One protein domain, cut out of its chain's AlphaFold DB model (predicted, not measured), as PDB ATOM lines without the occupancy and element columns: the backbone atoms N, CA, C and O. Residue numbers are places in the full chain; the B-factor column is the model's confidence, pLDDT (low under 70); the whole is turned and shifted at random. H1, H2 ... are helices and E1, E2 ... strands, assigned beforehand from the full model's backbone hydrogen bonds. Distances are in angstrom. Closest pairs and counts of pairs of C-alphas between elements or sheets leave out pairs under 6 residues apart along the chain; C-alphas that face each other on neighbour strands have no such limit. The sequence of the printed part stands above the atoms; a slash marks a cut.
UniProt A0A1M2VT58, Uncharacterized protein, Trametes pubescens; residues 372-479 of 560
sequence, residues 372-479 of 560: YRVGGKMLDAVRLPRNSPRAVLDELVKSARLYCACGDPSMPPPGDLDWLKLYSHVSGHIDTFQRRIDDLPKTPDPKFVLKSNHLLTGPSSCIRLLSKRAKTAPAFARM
ATOM      1  N   TYR A 372      -5.398 -34.637 -16.477       86.38
ATOM      2  CA  TYR A 372      -5.743 -34.391 -17.875       86.38
ATOM      3  C   TYR A 372      -6.604 -35.525 -18.464       86.38
ATOM      4  O   TYR A 372      -7.673 -35.298 -19.028       86.38
ATOM      5  N   ARG A 373      -6.202 -36.787 -18.248       90.94
ATOM      6  CA  ARG A 373      -6.909 -37.966 -18.777       90.94
ATOM      7  C   ARG A 373      -8.330 -38.139 -18.235       90.94
ATOM      8  O   ARG A 373      -9.193 -38.610 -18.971       90.94
ATOM      9  N   VAL A 374      -8.574 -37.836 -16.959       94.75
ATOM     10  CA  VAL A 374      -9.905 -38.004 -16.351       94.75
ATOM     11  C   VAL A 374     -10.836 -36.922 -16.879       94.75
ATOM     12  O   VAL A 374     -11.888 -37.247 -17.425       94.75
ATOM     13  N   GLY A 375     -10.409 -35.662 -16.804       95.44
ATOM     14  CA  GLY A 375     -11.188 -34.534 -17.303       95.44
ATOM     15  C   GLY A 375     -11.471 -34.635 -18.804       95.44
ATOM     16  O   GLY A 375     -12.625 -34.533 -19.216       95.44
ATOM     17  N   GLY A 376     -10.461 -34.974 -19.610       95.25
ATOM     18  CA  GLY A 376     -10.622 -35.184 -21.048       95.25
ATOM     19  C   GLY A 376     -11.639 -36.281 -21.369       95.25
ATOM     20  O   GLY A 376     -12.535 -36.065 -22.179       95.25
ATOM     21  N   LYS A 377     -11.589 -37.423 -20.665       96.25
ATOM     22  CA  LYS A 377     -12.579 -38.501 -20.828       96.25
ATOM     23  C   LYS A 377     -13.988 -38.087 -20.403       96.25
ATOM     24  O   LYS A 377     -14.948 -38.510 -21.038       96.25
ATOM     25  N   MET A 378     -14.130 -37.276 -19.350       98.12
ATOM     26  CA  MET A 378     -15.436 -36.729 -18.964       98.12
ATOM     27  C   MET A 378     -16.019 -35.872 -20.092       98.12
ATOM     28  O   MET A 378     -17.194 -36.031 -20.410       98.12
ATOM     29  N   LEU A 379     -15.209 -35.011 -20.718       97.88
ATOM     30  CA  LEU A 379     -15.643 -34.158 -21.829       97.88
ATOM     31  C   LEU A 379     -15.961 -34.969 -23.090       97.88
ATOM     32  O   LEU A 379     -17.016 -34.764 -23.695       97.88
ATOM     33  N   ASP A 380     -15.126 -35.952 -23.435       97.00
ATOM     34  CA  ASP A 380     -15.366 -36.860 -24.562       97.00
ATOM     35  C   ASP A 380     -16.689 -37.620 -24.404       97.00
ATOM     36  O   ASP A 380     -17.454 -37.754 -25.363       97.00
ATOM     37  N   ALA A 381     -16.994 -38.084 -23.185       97.31
ATOM     38  CA  ALA A 381     -18.209 -38.839 -22.889       97.31
ATOM     39  C   ALA A 381     -19.493 -38.077 -23.235       97.31
ATOM     40  O   ALA A 381     -20.505 -38.686 -23.588       97.31
ATOM     41  N   VAL A 382     -19.448 -36.747 -23.143       97.56
ATOM     42  CA  VAL A 382     -20.564 -35.854 -23.474       97.56
ATOM     43  C   VAL A 382     -20.346 -35.061 -24.757       97.56
ATOM     44  O   VAL A 382     -21.145 -34.181 -25.074       97.56
ATOM     45  N   ARG A 383     -19.300 -35.398 -25.522       97.12
ATOM     46  CA  ARG A 383     -18.930 -34.747 -26.786       97.12
ATOM     47  C   ARG A 383     -18.725 -33.234 -26.646       97.12
ATOM     48  O   ARG A 383     -19.042 -32.479 -27.565       97.12
ATOM     49  N   LEU A 384     -18.214 -32.789 -25.499       97.69
ATOM     50  CA  LEU A 384     -17.752 -31.416 -25.328       97.69
ATOM     51  C   LEU A 384     -16.304 -31.294 -25.825       97.69
ATOM     52  O   LEU A 384     -15.517 -32.221 -25.628       97.69
ATOM     53  N   PRO A 385     -15.921 -30.162 -26.440       96.94
ATOM     54  CA  PRO A 385     -14.532 -29.913 -26.799       96.94
ATOM     55  C   PRO A 385     -13.620 -29.990 -25.569       96.94
ATOM     56  O   PRO A 385     -13.941 -29.419 -24.525       96.94
ATOM     57  N   ARG A 386     -12.463 -30.652 -25.672       94.44
ATOM     58  CA  ARG A 386     -11.505 -30.762 -24.551       94.44
ATOM     59  C   ARG A 386     -10.939 -29.415 -24.101       94.44
ATOM     60  O   ARG A 386     -10.619 -29.228 -22.929       94.44
ATOM     61  N   ASN A 387     -10.920 -28.457 -25.021       94.62
ATOM     62  CA  ASN A 387     -10.566 -27.064 -24.791       94.62
ATOM     63  C   ASN A 387     -11.740 -26.225 -24.232       94.62
ATOM     64  O   ASN A 387     -11.703 -24.998 -24.296       94.62
ATOM     65  N   SER A 388     -12.794 -26.843 -23.690       97.00
ATOM     66  CA  SER A 388     -13.868 -26.103 -23.017       97.00
ATOM     67  C   SER A 388     -13.308 -25.354 -21.796       97.00
ATOM     68  O   SER A 388     -12.712 -26.001 -20.925       97.00
ATOM     69  N   PRO A 389     -13.482 -24.022 -21.699       97.44
ATOM     70  CA  PRO A 389     -13.076 -23.266 -20.518       97.44
ATOM     71  C   PRO A 389     -13.859 -23.710 -19.282       97.44
ATOM     72  O   PRO A 389     -15.058 -23.987 -19.365       97.44
ATOM     73  N   ARG A 390     -13.210 -23.710 -18.116       97.50
ATOM     74  CA  ARG A 390     -13.809 -24.091 -16.829       97.50
ATOM     75  C   ARG A 390     -15.088 -23.309 -16.531       97.50
ATOM     76  O   ARG A 390     -16.071 -23.925 -16.151       97.50
ATOM     77  N   ALA A 391     -15.128 -22.007 -16.820       97.75
ATOM     78  CA  ALA A 391     -16.323 -21.181 -16.613       97.75
ATOM     79  C   ALA A 391     -17.559 -21.683 -17.391       97.75
ATOM     80  O   ALA A 391     -18.676 -21.646 -16.878       97.75
ATOM     81  N   VAL A 392     -17.367 -22.210 -18.608       98.25
ATOM     82  CA  VAL A 392     -18.453 -22.818 -19.399       98.25
ATOM     83  C   VAL A 392     -18.924 -24.116 -18.743       98.25
ATOM     84  O   VAL A 392     -20.122 -24.393 -18.689       98.25
ATOM     85  N   LEU A 393     -17.990 -24.917 -18.226       98.38
ATOM     86  CA  LEU A 393     -18.313 -26.146 -17.504       98.38
ATOM     87  C   LEU A 393     -19.055 -25.839 -16.197       98.38
ATOM     88  O   LEU A 393     -20.056 -26.492 -15.917       98.38
ATOM     89  N   ASP A 394     -18.638 -24.810 -15.458       98.19
ATOM     90  CA  ASP A 394     -19.315 -24.336 -14.248       98.19
ATOM     91  C   ASP A 394     -20.761 -23.930 -14.538       98.19
ATOM     92  O   ASP A 394     -21.669 -24.342 -13.821       98.19
ATOM     93  N   GLU A 395     -21.005 -23.170 -15.612       98.19
ATOM     94  CA  GLU A 395     -22.362 -22.789 -16.022       98.19
ATOM     95  C   GLU A 395     -23.212 -24.023 -16.364       98.19
ATOM     96  O   GLU A 395     -24.370 -24.135 -15.948       98.19
ATOM     97  N   LEU A 396     -22.648 -24.988 -17.099       98.50
ATOM     98  CA  LEU A 396     -23.347 -26.226 -17.447       98.50
ATOM     99  C   LEU A 396     -23.684 -27.070 -16.212       98.50
ATOM    100  O   LEU A 396     -24.768 -27.653 -16.165       98.50
ATOM    101  N   VAL A 397     -22.795 -27.131 -15.222       98.31
ATOM    102  CA  VAL A 397     -23.035 -27.849 -13.964       98.31
ATOM    103  C   VAL A 397     -24.094 -27.137 -13.124       98.31
ATOM    104  O   VAL A 397     -25.091 -27.760 -12.752       98.31
ATOM    105  N   LYS A 398     -23.954 -25.822 -12.916       97.56
ATOM    106  CA  LYS A 398     -24.892 -25.000 -12.129       97.56
ATOM    107  C   LYS A 398     -26.299 -24.990 -12.710       97.56
ATOM    108  O   LYS A 398     -27.286 -25.056 -11.982       97.56
ATOM    109  N   SER A 399     -26.402 -24.973 -14.038       97.69
ATOM    110  CA  SER A 399     -27.679 -25.088 -14.753       97.69
ATOM    111  C   SER A 399     -28.231 -26.519 -14.803       97.69
ATOM    112  O   SER A 399     -29.224 -26.763 -15.489       97.69
ATOM    113  N   ALA A 400     -27.612 -27.468 -14.088       98.12
ATOM    114  CA  ALA A 400     -28.008 -28.872 -14.017       98.12
ATOM    115  C   ALA A 400     -28.017 -29.585 -15.384       98.12
ATOM    116  O   ALA A 400     -28.750 -30.553 -15.595       98.12
ATOM    117  N   ARG A 401     -27.216 -29.092 -16.336       98.31
ATOM    118  CA  ARG A 401     -27.111 -29.645 -17.689       98.31
ATOM    119  C   ARG A 401     -25.961 -30.625 -17.827       98.31
ATOM    120  O   ARG A 401     -26.127 -31.600 -18.548       98.31
ATOM    121  N   LEU A 402     -24.836 -30.384 -17.162       98.50
ATOM    122  CA  LEU A 402     -23.719 -31.318 -17.047       98.50
ATOM    123  C   LEU A 402     -23.722 -31.908 -15.639       98.50
ATOM    124  O   LEU A 402     -23.639 -31.168 -14.666       98.50
ATOM    125  N   TYR A 403     -23.845 -33.225 -15.512       98.44
ATOM    126  CA  TYR A 403     -23.950 -33.865 -14.200       98.44
ATOM    127  C   TYR A 403     -23.432 -35.305 -14.211       98.44
ATOM    128  O   TYR A 403     -23.302 -35.927 -15.270       98.44
ATOM    129  N   CYS A 404     -23.160 -35.841 -13.018       98.38
ATOM    130  CA  CYS A 404     -22.893 -37.260 -12.811       98.38
ATOM    131  C   CYS A 404     -24.197 -37.996 -12.466       98.38
ATOM    132  O   CYS A 404     -24.883 -37.659 -11.502       98.38
ATOM    133  N   ALA A 405     -24.534 -39.021 -13.241       97.62
ATOM    134  CA  ALA A 405     -25.715 -39.861 -13.079       97.62
ATOM    135  C   ALA A 405     -25.499 -41.039 -12.113       97.62
ATOM    136  O   ALA A 405     -26.325 -41.946 -12.078       97.62
ATOM    137  N   CYS A 406     -24.400 -41.061 -11.346       97.44
ATOM    138  CA  CYS A 406     -24.134 -42.145 -10.398       97.44
ATOM    139  C   CYS A 406     -25.139 -42.161  -9.230       97.44
ATOM    140  O   CYS A 406     -25.361 -43.212  -8.640       97.44
ATOM    141  N   GLY A 407     -25.762 -41.017  -8.915       96.69
ATOM    142  CA  GLY A 407     -26.740 -40.897  -7.833       96.69
ATOM    143  C   GLY A 407     -26.133 -40.807  -6.430       96.69
ATOM    144  O   GLY A 407     -26.846 -41.073  -5.468       96.69
ATOM    145  N   ASP A 408     -24.855 -40.442  -6.291       97.69
ATOM    146  CA  ASP A 408     -24.191 -40.306  -4.985       97.69
ATOM    147  C   ASP A 408     -24.958 -39.331  -4.072       97.69
ATOM    148  O   ASP A 408     -25.071 -38.151  -4.417       97.69
ATOM    149  N   PRO A 409     -25.487 -39.789  -2.923       97.31
ATOM    150  CA  PRO A 409     -26.302 -38.967  -2.030       97.31
ATOM    151  C   PRO A 409     -25.514 -37.842  -1.352       97.31
ATOM    152  O   PRO A 409     -26.123 -36.897  -0.860       97.31
ATOM    153  N   SER A 410     -24.178 -37.911  -1.340       96.12
ATOM    154  CA  SER A 410     -23.324 -36.853  -0.795       96.12
ATOM    155  C   SER A 410     -23.117 -35.680  -1.758       96.12
ATOM    156  O   SER A 410     -22.663 -34.617  -1.335       96.12
ATOM    157  N   MET A 411     -23.455 -35.837  -3.047       96.62
ATOM    158  CA  MET A 411     -23.332 -34.739  -4.003       96.62
ATOM    159  C   MET A 411     -24.374 -33.649  -3.716       96.62
ATOM    160  O   MET A 411     -25.576 -33.945  -3.768       96.62
ATOM    161  N   PRO A 412     -23.953 -32.382  -3.532       96.25
ATOM    162  CA  PRO A 412     -24.881 -31.275  -3.343       96.25
ATOM    163  C   PRO A 412     -25.781 -31.076  -4.577       96.25
ATOM    164  O   PRO A 412     -25.529 -31.654  -5.647       96.25
ATOM    165  N   PRO A 413     -26.878 -30.310  -4.455       95.94
ATOM    166  CA  PRO A 413     -27.726 -30.013  -5.600       95.94
ATOM    167  C   PRO A 413     -26.936 -29.236  -6.672       95.94
ATOM    168  O   PRO A 413     -26.013 -28.497  -6.337       95.94
ATOM    169  N   PRO A 414     -27.307 -29.355  -7.961       95.25
ATOM    170  CA  PRO A 414     -26.634 -28.669  -9.065       95.25
ATOM    171  C   PRO A 414     -26.335 -27.180  -8.854       95.25
ATOM    172  O   PRO A 414     -25.262 -26.741  -9.240       95.25
ATOM    173  N   GLY A 415     -27.222 -26.416  -8.204       95.06
ATOM    174  CA  GLY A 415     -27.000 -24.984  -7.948       95.06
ATOM    175  C   GLY A 415     -25.784 -24.676  -7.064       95.06
ATOM    176  O   GLY A 415     -25.179 -23.618  -7.215       95.06
ATOM    177  N   ASP A 416     -25.391 -25.625  -6.212       97.00
ATOM    178  CA  ASP A 416     -24.234 -25.527  -5.316       97.00
ATOM    179  C   ASP A 416     -23.008 -26.285  -5.858       97.00
ATOM    180  O   ASP A 416     -21.945 -26.301  -5.224       97.00
ATOM    181  N   LEU A 417     -23.146 -26.942  -7.014       96.62
ATOM    182  CA  LEU A 417     -22.067 -27.627  -7.715       96.62
ATOM    183  C   LEU A 417     -21.381 -26.689  -8.713       96.62
ATOM    184  O   LEU A 417     -21.986 -25.812  -9.320       96.62
ATOM    185  N   ASP A 418     -20.100 -26.934  -8.925       97.25
ATOM    186  CA  ASP A 418     -19.286 -26.359  -9.988       97.25
ATOM    187  C   ASP A 418     -18.484 -27.492 -10.655       97.25
ATOM    188  O   ASP A 418     -18.588 -28.668 -10.272       97.25
ATOM    189  N   TRP A 419     -17.709 -27.163 -11.688       97.75
ATOM    190  CA  TRP A 419     -16.855 -28.132 -12.365       97.75
ATOM    191  C   TRP A 419     -15.886 -28.798 -11.394       97.75
ATOM    192  O   TRP A 419     -15.687 -30.008 -11.469       97.75
ATOM    193  N   LEU A 420     -15.311 -28.030 -10.469       96.94
ATOM    194  CA  LEU A 420     -14.325 -28.512  -9.513       96.94
ATOM    195  C   LEU A 420     -14.901 -29.610  -8.607       96.94
ATOM    196  O   LEU A 420     -14.289 -30.671  -8.464       96.94
ATOM    197  N   LYS A 421     -16.088 -29.400  -8.034       96.75
ATOM    198  CA  LYS A 421     -16.774 -30.383  -7.183       96.75
ATOM    199  C   LYS A 421     -17.187 -31.620  -7.974       96.75
ATOM    200  O   LYS A 421     -16.974 -32.737  -7.504       96.75
ATOM    201  N   LEU A 422     -17.726 -31.439  -9.184       98.00
ATOM    202  CA  LEU A 422     -18.087 -32.558 -10.061       98.00
ATOM    203  C   LEU A 422     -16.853 -33.385 -10.451       98.00
ATOM    204  O   LEU A 422     -16.880 -34.613 -10.368       98.00
ATOM    205  N   TYR A 423     -15.772 -32.715 -10.853       97.81
ATOM    206  CA  TYR A 423     -14.504 -33.346 -11.190       97.81
ATOM    207  C   TYR A 423     -13.949 -34.111  -9.987       97.81
ATOM    208  O   TYR A 423     -13.669 -35.296 -10.117       97.81
ATOM    209  N   SER A 424     -13.868 -33.471  -8.815       96.00
ATOM    210  CA  SER A 424     -13.339 -34.072  -7.583       96.00
ATOM    211  C   SER A 424     -14.116 -35.319  -7.173       96.00
ATOM    212  O   SER A 424     -13.517 -36.328  -6.803       96.00
ATOM    213  N   HIS A 425     -15.447 -35.275  -7.293       96.88
ATOM    214  CA  HIS A 425     -16.313 -36.428  -7.069       96.88
ATOM    215  C   HIS A 425     -15.947 -37.587  -8.011       96.88
ATOM    216  O   HIS A 425     -15.610 -38.680  -7.554       96.88
ATOM    217  N   VAL A 426     -15.933 -37.348  -9.325       97.50
ATOM    218  CA  VAL A 426     -15.662 -38.403 -10.312       97.50
ATOM    219  C   VAL A 426     -14.227 -38.924 -10.228       97.50
ATOM    220  O   VAL A 426     -14.016 -40.138 -10.216       97.50
ATOM    221  N   SER A 427     -13.233 -38.039 -10.136       96.19
ATOM    222  CA  SER A 427     -11.828 -38.431 -10.017       96.19
ATOM    223  C   SER A 427     -11.569 -39.184  -8.716       96.19
ATOM    224  O   SER A 427     -10.869 -40.192  -8.735       96.19
ATOM    225  N   GLY A 428     -12.169 -38.749  -7.603       94.75
ATOM    226  CA  GLY A 428     -12.045 -39.407  -6.305       94.75
ATOM    227  C   GLY A 428     -12.596 -40.833  -6.320       94.75
ATOM    228  O   GLY A 428     -11.939 -41.754  -5.831       94.75
ATOM    229  N   HIS A 429     -13.758 -41.050  -6.944       94.94
ATOM    230  CA  HIS A 429     -14.322 -42.394  -7.107       94.94
ATOM    231  C   HIS A 429     -13.474 -43.281  -8.026       94.94
ATOM    232  O   HIS A 429     -13.237 -44.441  -7.688       94.94
ATOM    233  N   ILE A 430     -12.962 -42.752  -9.143       95.81
ATOM    234  CA  ILE A 430     -12.058 -43.490 -10.045       95.81
ATOM    235  C   ILE A 430     -10.758 -43.876  -9.328       95.81
ATOM    236  O   ILE A 430     -10.323 -45.022  -9.424       95.81
ATOM    237  N   ASP A 431     -10.155 -42.950  -8.584       93.50
ATOM    238  CA  ASP A 431      -8.914 -43.184  -7.840       93.50
ATOM    239  C   ASP A 431      -9.100 -44.199  -6.722       93.50
ATOM    240  O   ASP A 431      -8.237 -45.046  -6.483       93.50
ATOM    241  N   THR A 432     -10.237 -44.130  -6.034       93.12
ATOM    242  CA  THR A 432     -10.579 -45.118  -5.015       93.12
ATOM    243  C   THR A 432     -10.804 -46.475  -5.674       93.12
ATOM    244  O   THR A 432     -10.209 -47.446  -5.234       93.12
ATOM    245  N   PHE A 433     -11.537 -46.565  -6.785       95.06
ATOM    246  CA  PHE A 433     -11.696 -47.823  -7.520       95.06
ATOM    247  C   PHE A 433     -10.353 -48.414  -7.985       95.06
ATOM    248  O   PHE A 433     -10.120 -49.607  -7.802       95.06
ATOM    249  N   GLN A 434      -9.437 -47.604  -8.529       94.44
ATOM    250  CA  GLN A 434      -8.132 -48.091  -8.989       94.44
ATOM    251  C   GLN A 434      -7.273 -48.624  -7.836       94.44
ATOM    252  O   GLN A 434      -6.761 -49.736  -7.933       94.44
ATOM    253  N   ARG A 435      -7.185 -47.895  -6.713       91.50
ATOM    254  CA  ARG A 435      -6.497 -48.389  -5.504       91.50
ATOM    255  C   ARG A 435      -7.052 -49.736  -5.046       91.50
ATOM    256  O   ARG A 435      -6.314 -50.620  -4.629       91.50
ATOM    257  N   ARG A 436      -8.365 -49.916  -5.177       92.19
ATOM    258  CA  ARG A 436      -9.052 -51.151  -4.794       92.19
ATOM    259  C   ARG A 436      -8.733 -52.313  -5.717       92.19
ATOM    260  O   ARG A 436      -8.620 -53.425  -5.213       92.19
ATOM    261  N   ILE A 437      -8.555 -52.063  -7.015       94.25
ATOM    262  CA  ILE A 437      -8.024 -53.053  -7.961       94.25
ATOM    263  C   ILE A 437      -6.610 -53.476  -7.547       94.25
ATOM    264  O   ILE A 437      -6.328 -54.671  -7.491       94.25
ATOM    265  N   ASP A 438      -5.756 -52.517  -7.187       91.56
ATOM    266  CA  ASP A 438      -4.367 -52.783  -6.787       91.56
ATOM    267  C   ASP A 438      -4.266 -53.552  -5.448       91.56
ATOM    268  O   ASP A 438      -3.277 -54.240  -5.182       91.56
ATOM    269  N   ASP A 439      -5.302 -53.462  -4.609       91.50
ATOM    270  CA  ASP A 439      -5.421 -54.153  -3.320       91.50
ATOM    271  C   ASP A 439      -6.117 -55.524  -3.387       91.50
ATOM    272  O   ASP A 439      -6.223 -56.215  -2.357       91.50
ATOM    273  N   LEU A 440      -6.581 -55.941  -4.571       93.19
ATOM    274  CA  LEU A 440      -7.178 -57.261  -4.758       93.19
ATOM    275  C   LEU A 440      -6.158 -58.377  -4.460       93.19
ATOM    276  O   LEU A 440      -4.970 -58.264  -4.781       93.19
ATOM    277  N   PRO A 441      -6.582 -59.506  -3.865       92.75
ATOM    278  CA  PRO A 441      -5.746 -60.697  -3.821       92.75
ATOM    279  C   PRO A 441      -5.494 -61.215  -5.246       92.75
ATOM    280  O   PRO A 441      -6.297 -60.998  -6.147       92.75
ATOM    281  N   LYS A 442      -4.416 -61.989  -5.432       94.19
ATOM    282  CA  LYS A 442      -4.067 -62.590  -6.737       94.19
ATOM    283  C   LYS A 442      -5.201 -63.420  -7.353       94.19
ATOM    284  O   LYS A 442      -5.318 -63.492  -8.568       94.19
ATOM    285  N   THR A 443      -6.006 -64.060  -6.509       93.88
ATOM    286  CA  THR A 443      -7.174 -64.853  -6.899       93.88
ATOM    287  C   THR A 443      -8.369 -64.384  -6.067       93.88
ATOM    288  O   THR A 443      -8.593 -64.928  -4.978       93.88
ATOM    289  N   PRO A 444      -9.081 -63.326  -6.498       92.75
ATOM    290  CA  PRO A 444     -10.268 -62.850  -5.801       92.75
ATOM    291  C   PRO A 444     -11.377 -63.902  -5.866       92.75
ATOM    292  O   PRO A 444     -11.505 -64.625  -6.853       92.75
ATOM    293  N   ASP A 445     -12.162 -64.011  -4.792       93.38
ATOM    294  CA  ASP A 445     -13.311 -64.917  -4.757       93.38
ATOM    295  C   ASP A 445     -14.361 -64.432  -5.775       93.38
ATOM    296  O   ASP A 445     -14.847 -63.304  -5.639       93.38
ATOM    297  N   PRO A 446     -14.729 -65.255  -6.778       94.12
ATOM    298  CA  PRO A 446     -15.634 -64.854  -7.854       94.12
ATOM    299  C   PRO A 446     -17.047 -64.501  -7.370       94.12
ATOM    300  O   PRO A 446     -17.817 -63.918  -8.126       94.12
ATOM    301  N   LYS A 447     -17.408 -64.830  -6.121       94.69
ATOM    302  CA  LYS A 447     -18.693 -64.441  -5.519       94.69
ATOM    303  C   LYS A 447     -18.786 -62.951  -5.194       94.69
ATOM    304  O   LYS A 447     -19.887 -62.465  -4.946       94.69
ATOM    305  N   PHE A 448     -17.663 -62.237  -5.141       93.56
ATOM    306  CA  PHE A 448     -17.636 -60.813  -4.827       93.56
ATOM    307  C   PHE A 448     -17.260 -60.011  -6.070       93.56
ATOM    308  O   PHE A 448     -16.160 -60.131  -6.602       93.56
ATOM    309  N   VAL A 449     -18.184 -59.163  -6.511       94.75
ATOM    310  CA  VAL A 449     -17.992 -58.273  -7.658       94.75
ATOM    311  C   VAL A 449     -17.355 -56.972  -7.182       94.75
ATOM    312  O   VAL A 449     -17.740 -56.444  -6.142       94.75
ATOM    313  N   LEU A 450     -16.393 -56.446  -7.938       96.38
ATOM    314  CA  LEU A 450     -15.910 -55.074  -7.803       96.38
ATOM    315  C   LEU A 450     -16.072 -54.380  -9.155       96.38
ATOM    316  O   LEU A 450     -15.388 -54.729 -10.117       96.38
ATOM    317  N   LYS A 451     -16.982 -53.409  -9.229       95.81
ATOM    318  CA  LYS A 451     -17.309 -52.670 -10.451       95.81
ATOM    319  C   LYS A 451     -17.092 -51.172 -10.263       95.81
ATOM    320  O   LYS A 451     -17.295 -50.633  -9.182       95.81
ATOM    321  N   SER A 452     -16.682 -50.499 -11.337       94.75
ATOM    322  CA  SER A 452     -16.638 -49.040 -11.368       94.75
ATOM    323  C   SER A 452     -18.021 -48.482 -11.700       94.75
ATOM    324  O   SER A 452     -18.588 -48.788 -12.751       94.75
ATOM    325  N   ASN A 453     -18.538 -47.623 -10.825       93.44
ATOM    326  CA  ASN A 453     -19.747 -46.827 -11.050       93.44
ATOM    327  C   ASN A 453     -19.475 -45.510 -11.804       93.44
ATOM    328  O   ASN A 453     -20.414 -44.784 -12.125       93.44
ATOM    329  N   HIS A 454     -18.209 -45.218 -12.118       96.62
ATOM    330  CA  HIS A 454     -17.775 -44.009 -12.820       96.62
ATOM    331  C   HIS A 454     -17.087 -44.342 -14.144       96.62
ATOM    332  O   HIS A 454     -15.979 -43.892 -14.441       96.62
ATOM    333  N   LEU A 455     -17.757 -45.150 -14.967       96.12
ATOM    334  CA  LEU A 455     -17.335 -45.347 -16.349       96.12
ATOM    335  C   LEU A 455     -17.412 -44.002 -17.082       96.12
ATOM    336  O   LEU A 455     -18.404 -43.287 -16.967       96.12
ATOM    337  N   LEU A 456     -16.362 -43.655 -17.825       97.00
ATOM    338  CA  LEU A 456     -16.296 -42.429 -18.636       97.00
ATOM    339  C   LEU A 456     -16.398 -42.716 -20.138       97.00
ATOM    340  O   LEU A 456     -16.198 -41.835 -20.963       97.00
ATOM    341  N   THR A 457     -16.666 -43.962 -20.515       94.56
ATOM    342  CA  THR A 457     -16.768 -44.387 -21.910       94.56
ATOM    343  C   THR A 457     -17.989 -45.277 -22.105       94.56
ATOM    344  O   THR A 457     -18.473 -45.922 -21.173       94.56
ATOM    345  N   GLY A 458     -18.491 -45.310 -23.339       94.44
ATOM    346  CA  GLY A 458     -19.634 -46.135 -23.720       94.44
ATOM    347  C   GLY A 458     -21.002 -45.565 -23.308       94.44
ATOM    348  O   GLY A 458     -21.096 -44.477 -22.731       94.44
ATOM    349  N   PRO A 459     -22.091 -46.296 -23.611       93.06
ATOM    350  CA  PRO A 459     -23.461 -45.849 -23.333       93.06
ATOM    351  C   PRO A 459     -23.724 -45.672 -21.830       93.06
ATOM    352  O   PRO A 459     -24.513 -44.817 -21.420       93.06
ATOM    353  N   SER A 460     -22.999 -46.417 -20.997       93.75
ATOM    354  CA  SER A 460     -23.105 -46.412 -19.537       93.75
ATOM    355  C   SER A 460     -22.212 -45.373 -18.854       93.75
ATOM    356  O   SER A 460     -21.954 -45.506 -17.661       93.75
ATOM    357  N   SER A 461     -21.720 -44.358 -19.579       96.75
ATOM    358  CA  SER A 461     -20.945 -43.283 -18.955       96.75
ATOM    359  C   SER A 461     -21.734 -42.608 -17.829       96.75
ATOM    360  O   SER A 461     -22.910 -42.285 -17.993       96.75
ATOM    361  N   CYS A 462     -21.090 -42.370 -16.691       97.44
ATOM    362  CA  CYS A 462     -21.710 -41.670 -15.571       97.44
ATOM    363  C   CYS A 462     -21.928 -40.179 -15.870       97.44
ATOM    364  O   CYS A 462     -22.866 -39.593 -15.342       97.44
ATOM    365  N   ILE A 463     -21.128 -39.563 -16.746       98.31
ATOM    366  CA  ILE A 463     -21.280 -38.146 -17.094       98.31
ATOM    367  C   ILE A 463     -22.329 -37.984 -18.191       98.31
ATOM    368  O   ILE A 463     -22.287 -38.654 -19.227       98.31
ATOM    369  N   ARG A 464     -23.276 -37.071 -17.963       98.12
ATOM    370  CA  ARG A 464     -24.388 -36.779 -18.869       98.12
ATOM    371  C   ARG A 464     -24.453 -35.291 -19.179       98.12
ATOM    372  O   ARG A 464     -24.214 -34.460 -18.307       98.12
ATOM    373  N   LEU A 465     -24.822 -34.980 -20.422       98.19
ATOM    374  CA  LEU A 465     -25.087 -33.624 -20.886       98.19
ATOM    375  C   LEU A 465     -26.504 -33.532 -21.444       98.19
ATOM    376  O   LEU A 465     -26.868 -34.236 -22.387       98.19
ATOM    377  N   LEU A 466     -27.294 -32.634 -20.872       97.94
ATOM    378  CA  LEU A 466     -28.646 -32.331 -21.307       97.94
ATOM    379  C   LEU A 466     -28.644 -31.190 -22.329       97.94
ATOM    380  O   LEU A 466     -27.893 -30.207 -22.235       97.94
ATOM    381  N   SER A 467     -29.542 -31.288 -23.311       97.56
ATOM    382  CA  SER A 467     -29.795 -30.183 -24.236       97.56
ATOM    383  C   SER A 467     -30.356 -28.970 -23.480       97.56
ATOM    384  O   SER A 467     -30.917 -29.100 -22.395       97.56
ATOM    385  N   LYS A 468     -30.230 -27.766 -24.051       96.56
ATOM    386  CA  LYS A 468     -30.644 -26.508 -23.395       96.56
ATOM    387  C   LYS A 468     -32.130 -26.471 -22.994       96.56
ATOM    388  O   LYS A 468     -32.499 -25.694 -22.126       96.56
ATOM    389  N   ARG A 469     -32.976 -27.289 -23.632       96.44
ATOM    390  CA  ARG A 469     -34.431 -27.355 -23.393       96.44
ATOM    391  C   ARG A 469     -34.879 -28.637 -22.682       96.44
ATOM    392  O   ARG A 469     -36.074 -28.826 -22.480       96.44
ATOM    393  N   ALA A 470     -33.957 -29.544 -22.361       97.19
ATOM    394  CA  ALA A 470     -34.301 -30.778 -21.671       97.19
ATOM    395  C   ALA A 470     -34.658 -30.503 -20.203       97.19
ATOM    396  O   ALA A 470     -34.152 -29.567 -19.584       97.19
ATOM    397  N   LYS A 471     -35.528 -31.344 -19.639       97.44
ATOM    398  CA  LYS A 471     -35.860 -31.297 -18.211       97.44
ATOM    399  C   LYS A 471     -34.623 -31.675 -17.396       97.44
ATOM    400  O   LYS A 471     -34.031 -32.720 -17.644       97.44
ATOM    401  N   THR A 472     -34.280 -30.861 -16.404       97.75
ATOM    402  CA  THR A 472     -33.084 -31.038 -15.564       97.75
ATOM    403  C   THR A 472     -33.299 -31.961 -14.364       97.75
ATOM    404  O   THR A 472     -32.335 -32.289 -13.683       97.75
ATOM    405  N   ALA A 473     -34.525 -32.444 -14.128       97.81
ATOM    406  CA  ALA A 473     -34.858 -33.343 -13.017       97.81
ATOM    407  C   ALA A 473     -33.891 -34.540 -12.839       97.81
ATOM    408  O   ALA A 473     -33.528 -34.819 -11.698       97.81
ATOM    409  N   PRO A 474     -33.385 -35.204 -13.904       97.69
ATOM    410  CA  PRO A 474     -32.412 -36.289 -13.750       97.69
ATOM    411  C   PRO A 474     -31.101 -35.892 -13.052       97.69
ATOM    412  O   PRO A 474     -30.490 -36.734 -12.405       97.69
ATOM    413  N   ALA A 475     -30.669 -34.629 -13.140       97.12
ATOM    414  CA  ALA A 475     -29.451 -34.150 -12.479       97.12
ATOM    415  C   ALA A 475     -29.601 -34.006 -10.954       97.12
ATOM    416  O   ALA A 475     -28.608 -34.001 -10.222       97.12
ATOM    417  N   PHE A 476     -30.844 -33.922 -10.475       97.38
ATOM    418  CA  PHE A 476     -31.195 -33.892  -9.055       97.38
ATOM    419  C   PHE A 476     -31.464 -35.290  -8.495       97.38
ATOM    420  O   PHE A 476     -31.625 -35.433  -7.287       97.38
ATOM    421  N   ALA A 477     -31.501 -36.323  -9.343       97.00
ATOM    422  CA  ALA A 477     -31.685 -37.688  -8.878       97.00
ATOM    423  C   ALA A 477     -30.507 -38.082  -7.975       97.00
ATOM    424  O   ALA A 477     -29.334 -37.979  -8.348       97.00
ATOM    425  N   ARG A 478     -30.836 -38.498  -6.758       97.00
ATOM    426  CA  ARG A 478     -29.916 -39.055  -5.766       97.00
ATOM    427  C   ARG A 478     -30.457 -40.412  -5.355       97.00
ATOM    428  O   ARG A 478     -31.659 -40.657  -5.469       97.00
ATOM    429  N   MET A 479     -29.575 -41.296  -4.910       96.19
ATOM    430  CA  MET A 479     -30.002 -42.578  -4.384       96.19
ATOM    431  C   MET A 479     -30.875 -42.350  -3.154       96.19
ATOM    432  O   MET A 479     -30.517 -41.592  -2.255       96.19
TER     433      MET A 479
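AT A GLANCE: This is residues 372 to 479 of the 560 residues of an uncharacterized protein of Trametes pubescens (UniProt A0A1M2VT58). A tiny ribbon of strands E1 and E2 forms the core, with short helices H1, H2 and H4 round it; long H3 runs past it toward one end, where loop residues 441 to 449 stick out before the chain folds back. The printed part has 108 residues, with named elements in the order H1 H2 E1 H3 E2 H4, mostly helix, though under half of the residues are in them. It is compact, radius of gyration of the C-alphas 15.0 A, yet elongated, 48 by 30 by 24 A.

HOW THE PARTS SIT: E1, residues 402 to 404, and E2, residues 463 to 465, are antiparallel; N 403 and O 464, 3.1 A apart, are within hydrogen-bond range. H3, residues 419 to 438, touches H2, residues 390 to 398, with 419 to 422 alone, about perpendicular at 89 degrees; the closest C-alphas, Asp 394 and Trp 419, are 4.9 A apart. H1, residues 372 to 381, is close to H3 but not clearly touching, closest C-alphas Val 374 and Ser 427, 6.6 A. The closest C-alphas of E1 and H4, residues 473 to 476, are Tyr 403 and Ala 475, 5.8 A. In H1, H2 and H3 every O i to N i+4 pair is within hydrogen-bond range; H4 is too short for one.

IN THESE COORDINATES: H3 measures 28.2 A, H1 14.2 A. H1 begins at C-alpha 372 (-5.743, -34.391, -17.875); H4 ends at C-alpha 476 (-31.195, -33.892, -9.055).

THE WHOLE: The printed part has no cut. Links E1 to H3 and H3 to E2 are long. No printed residue is under 70 in pLDDT.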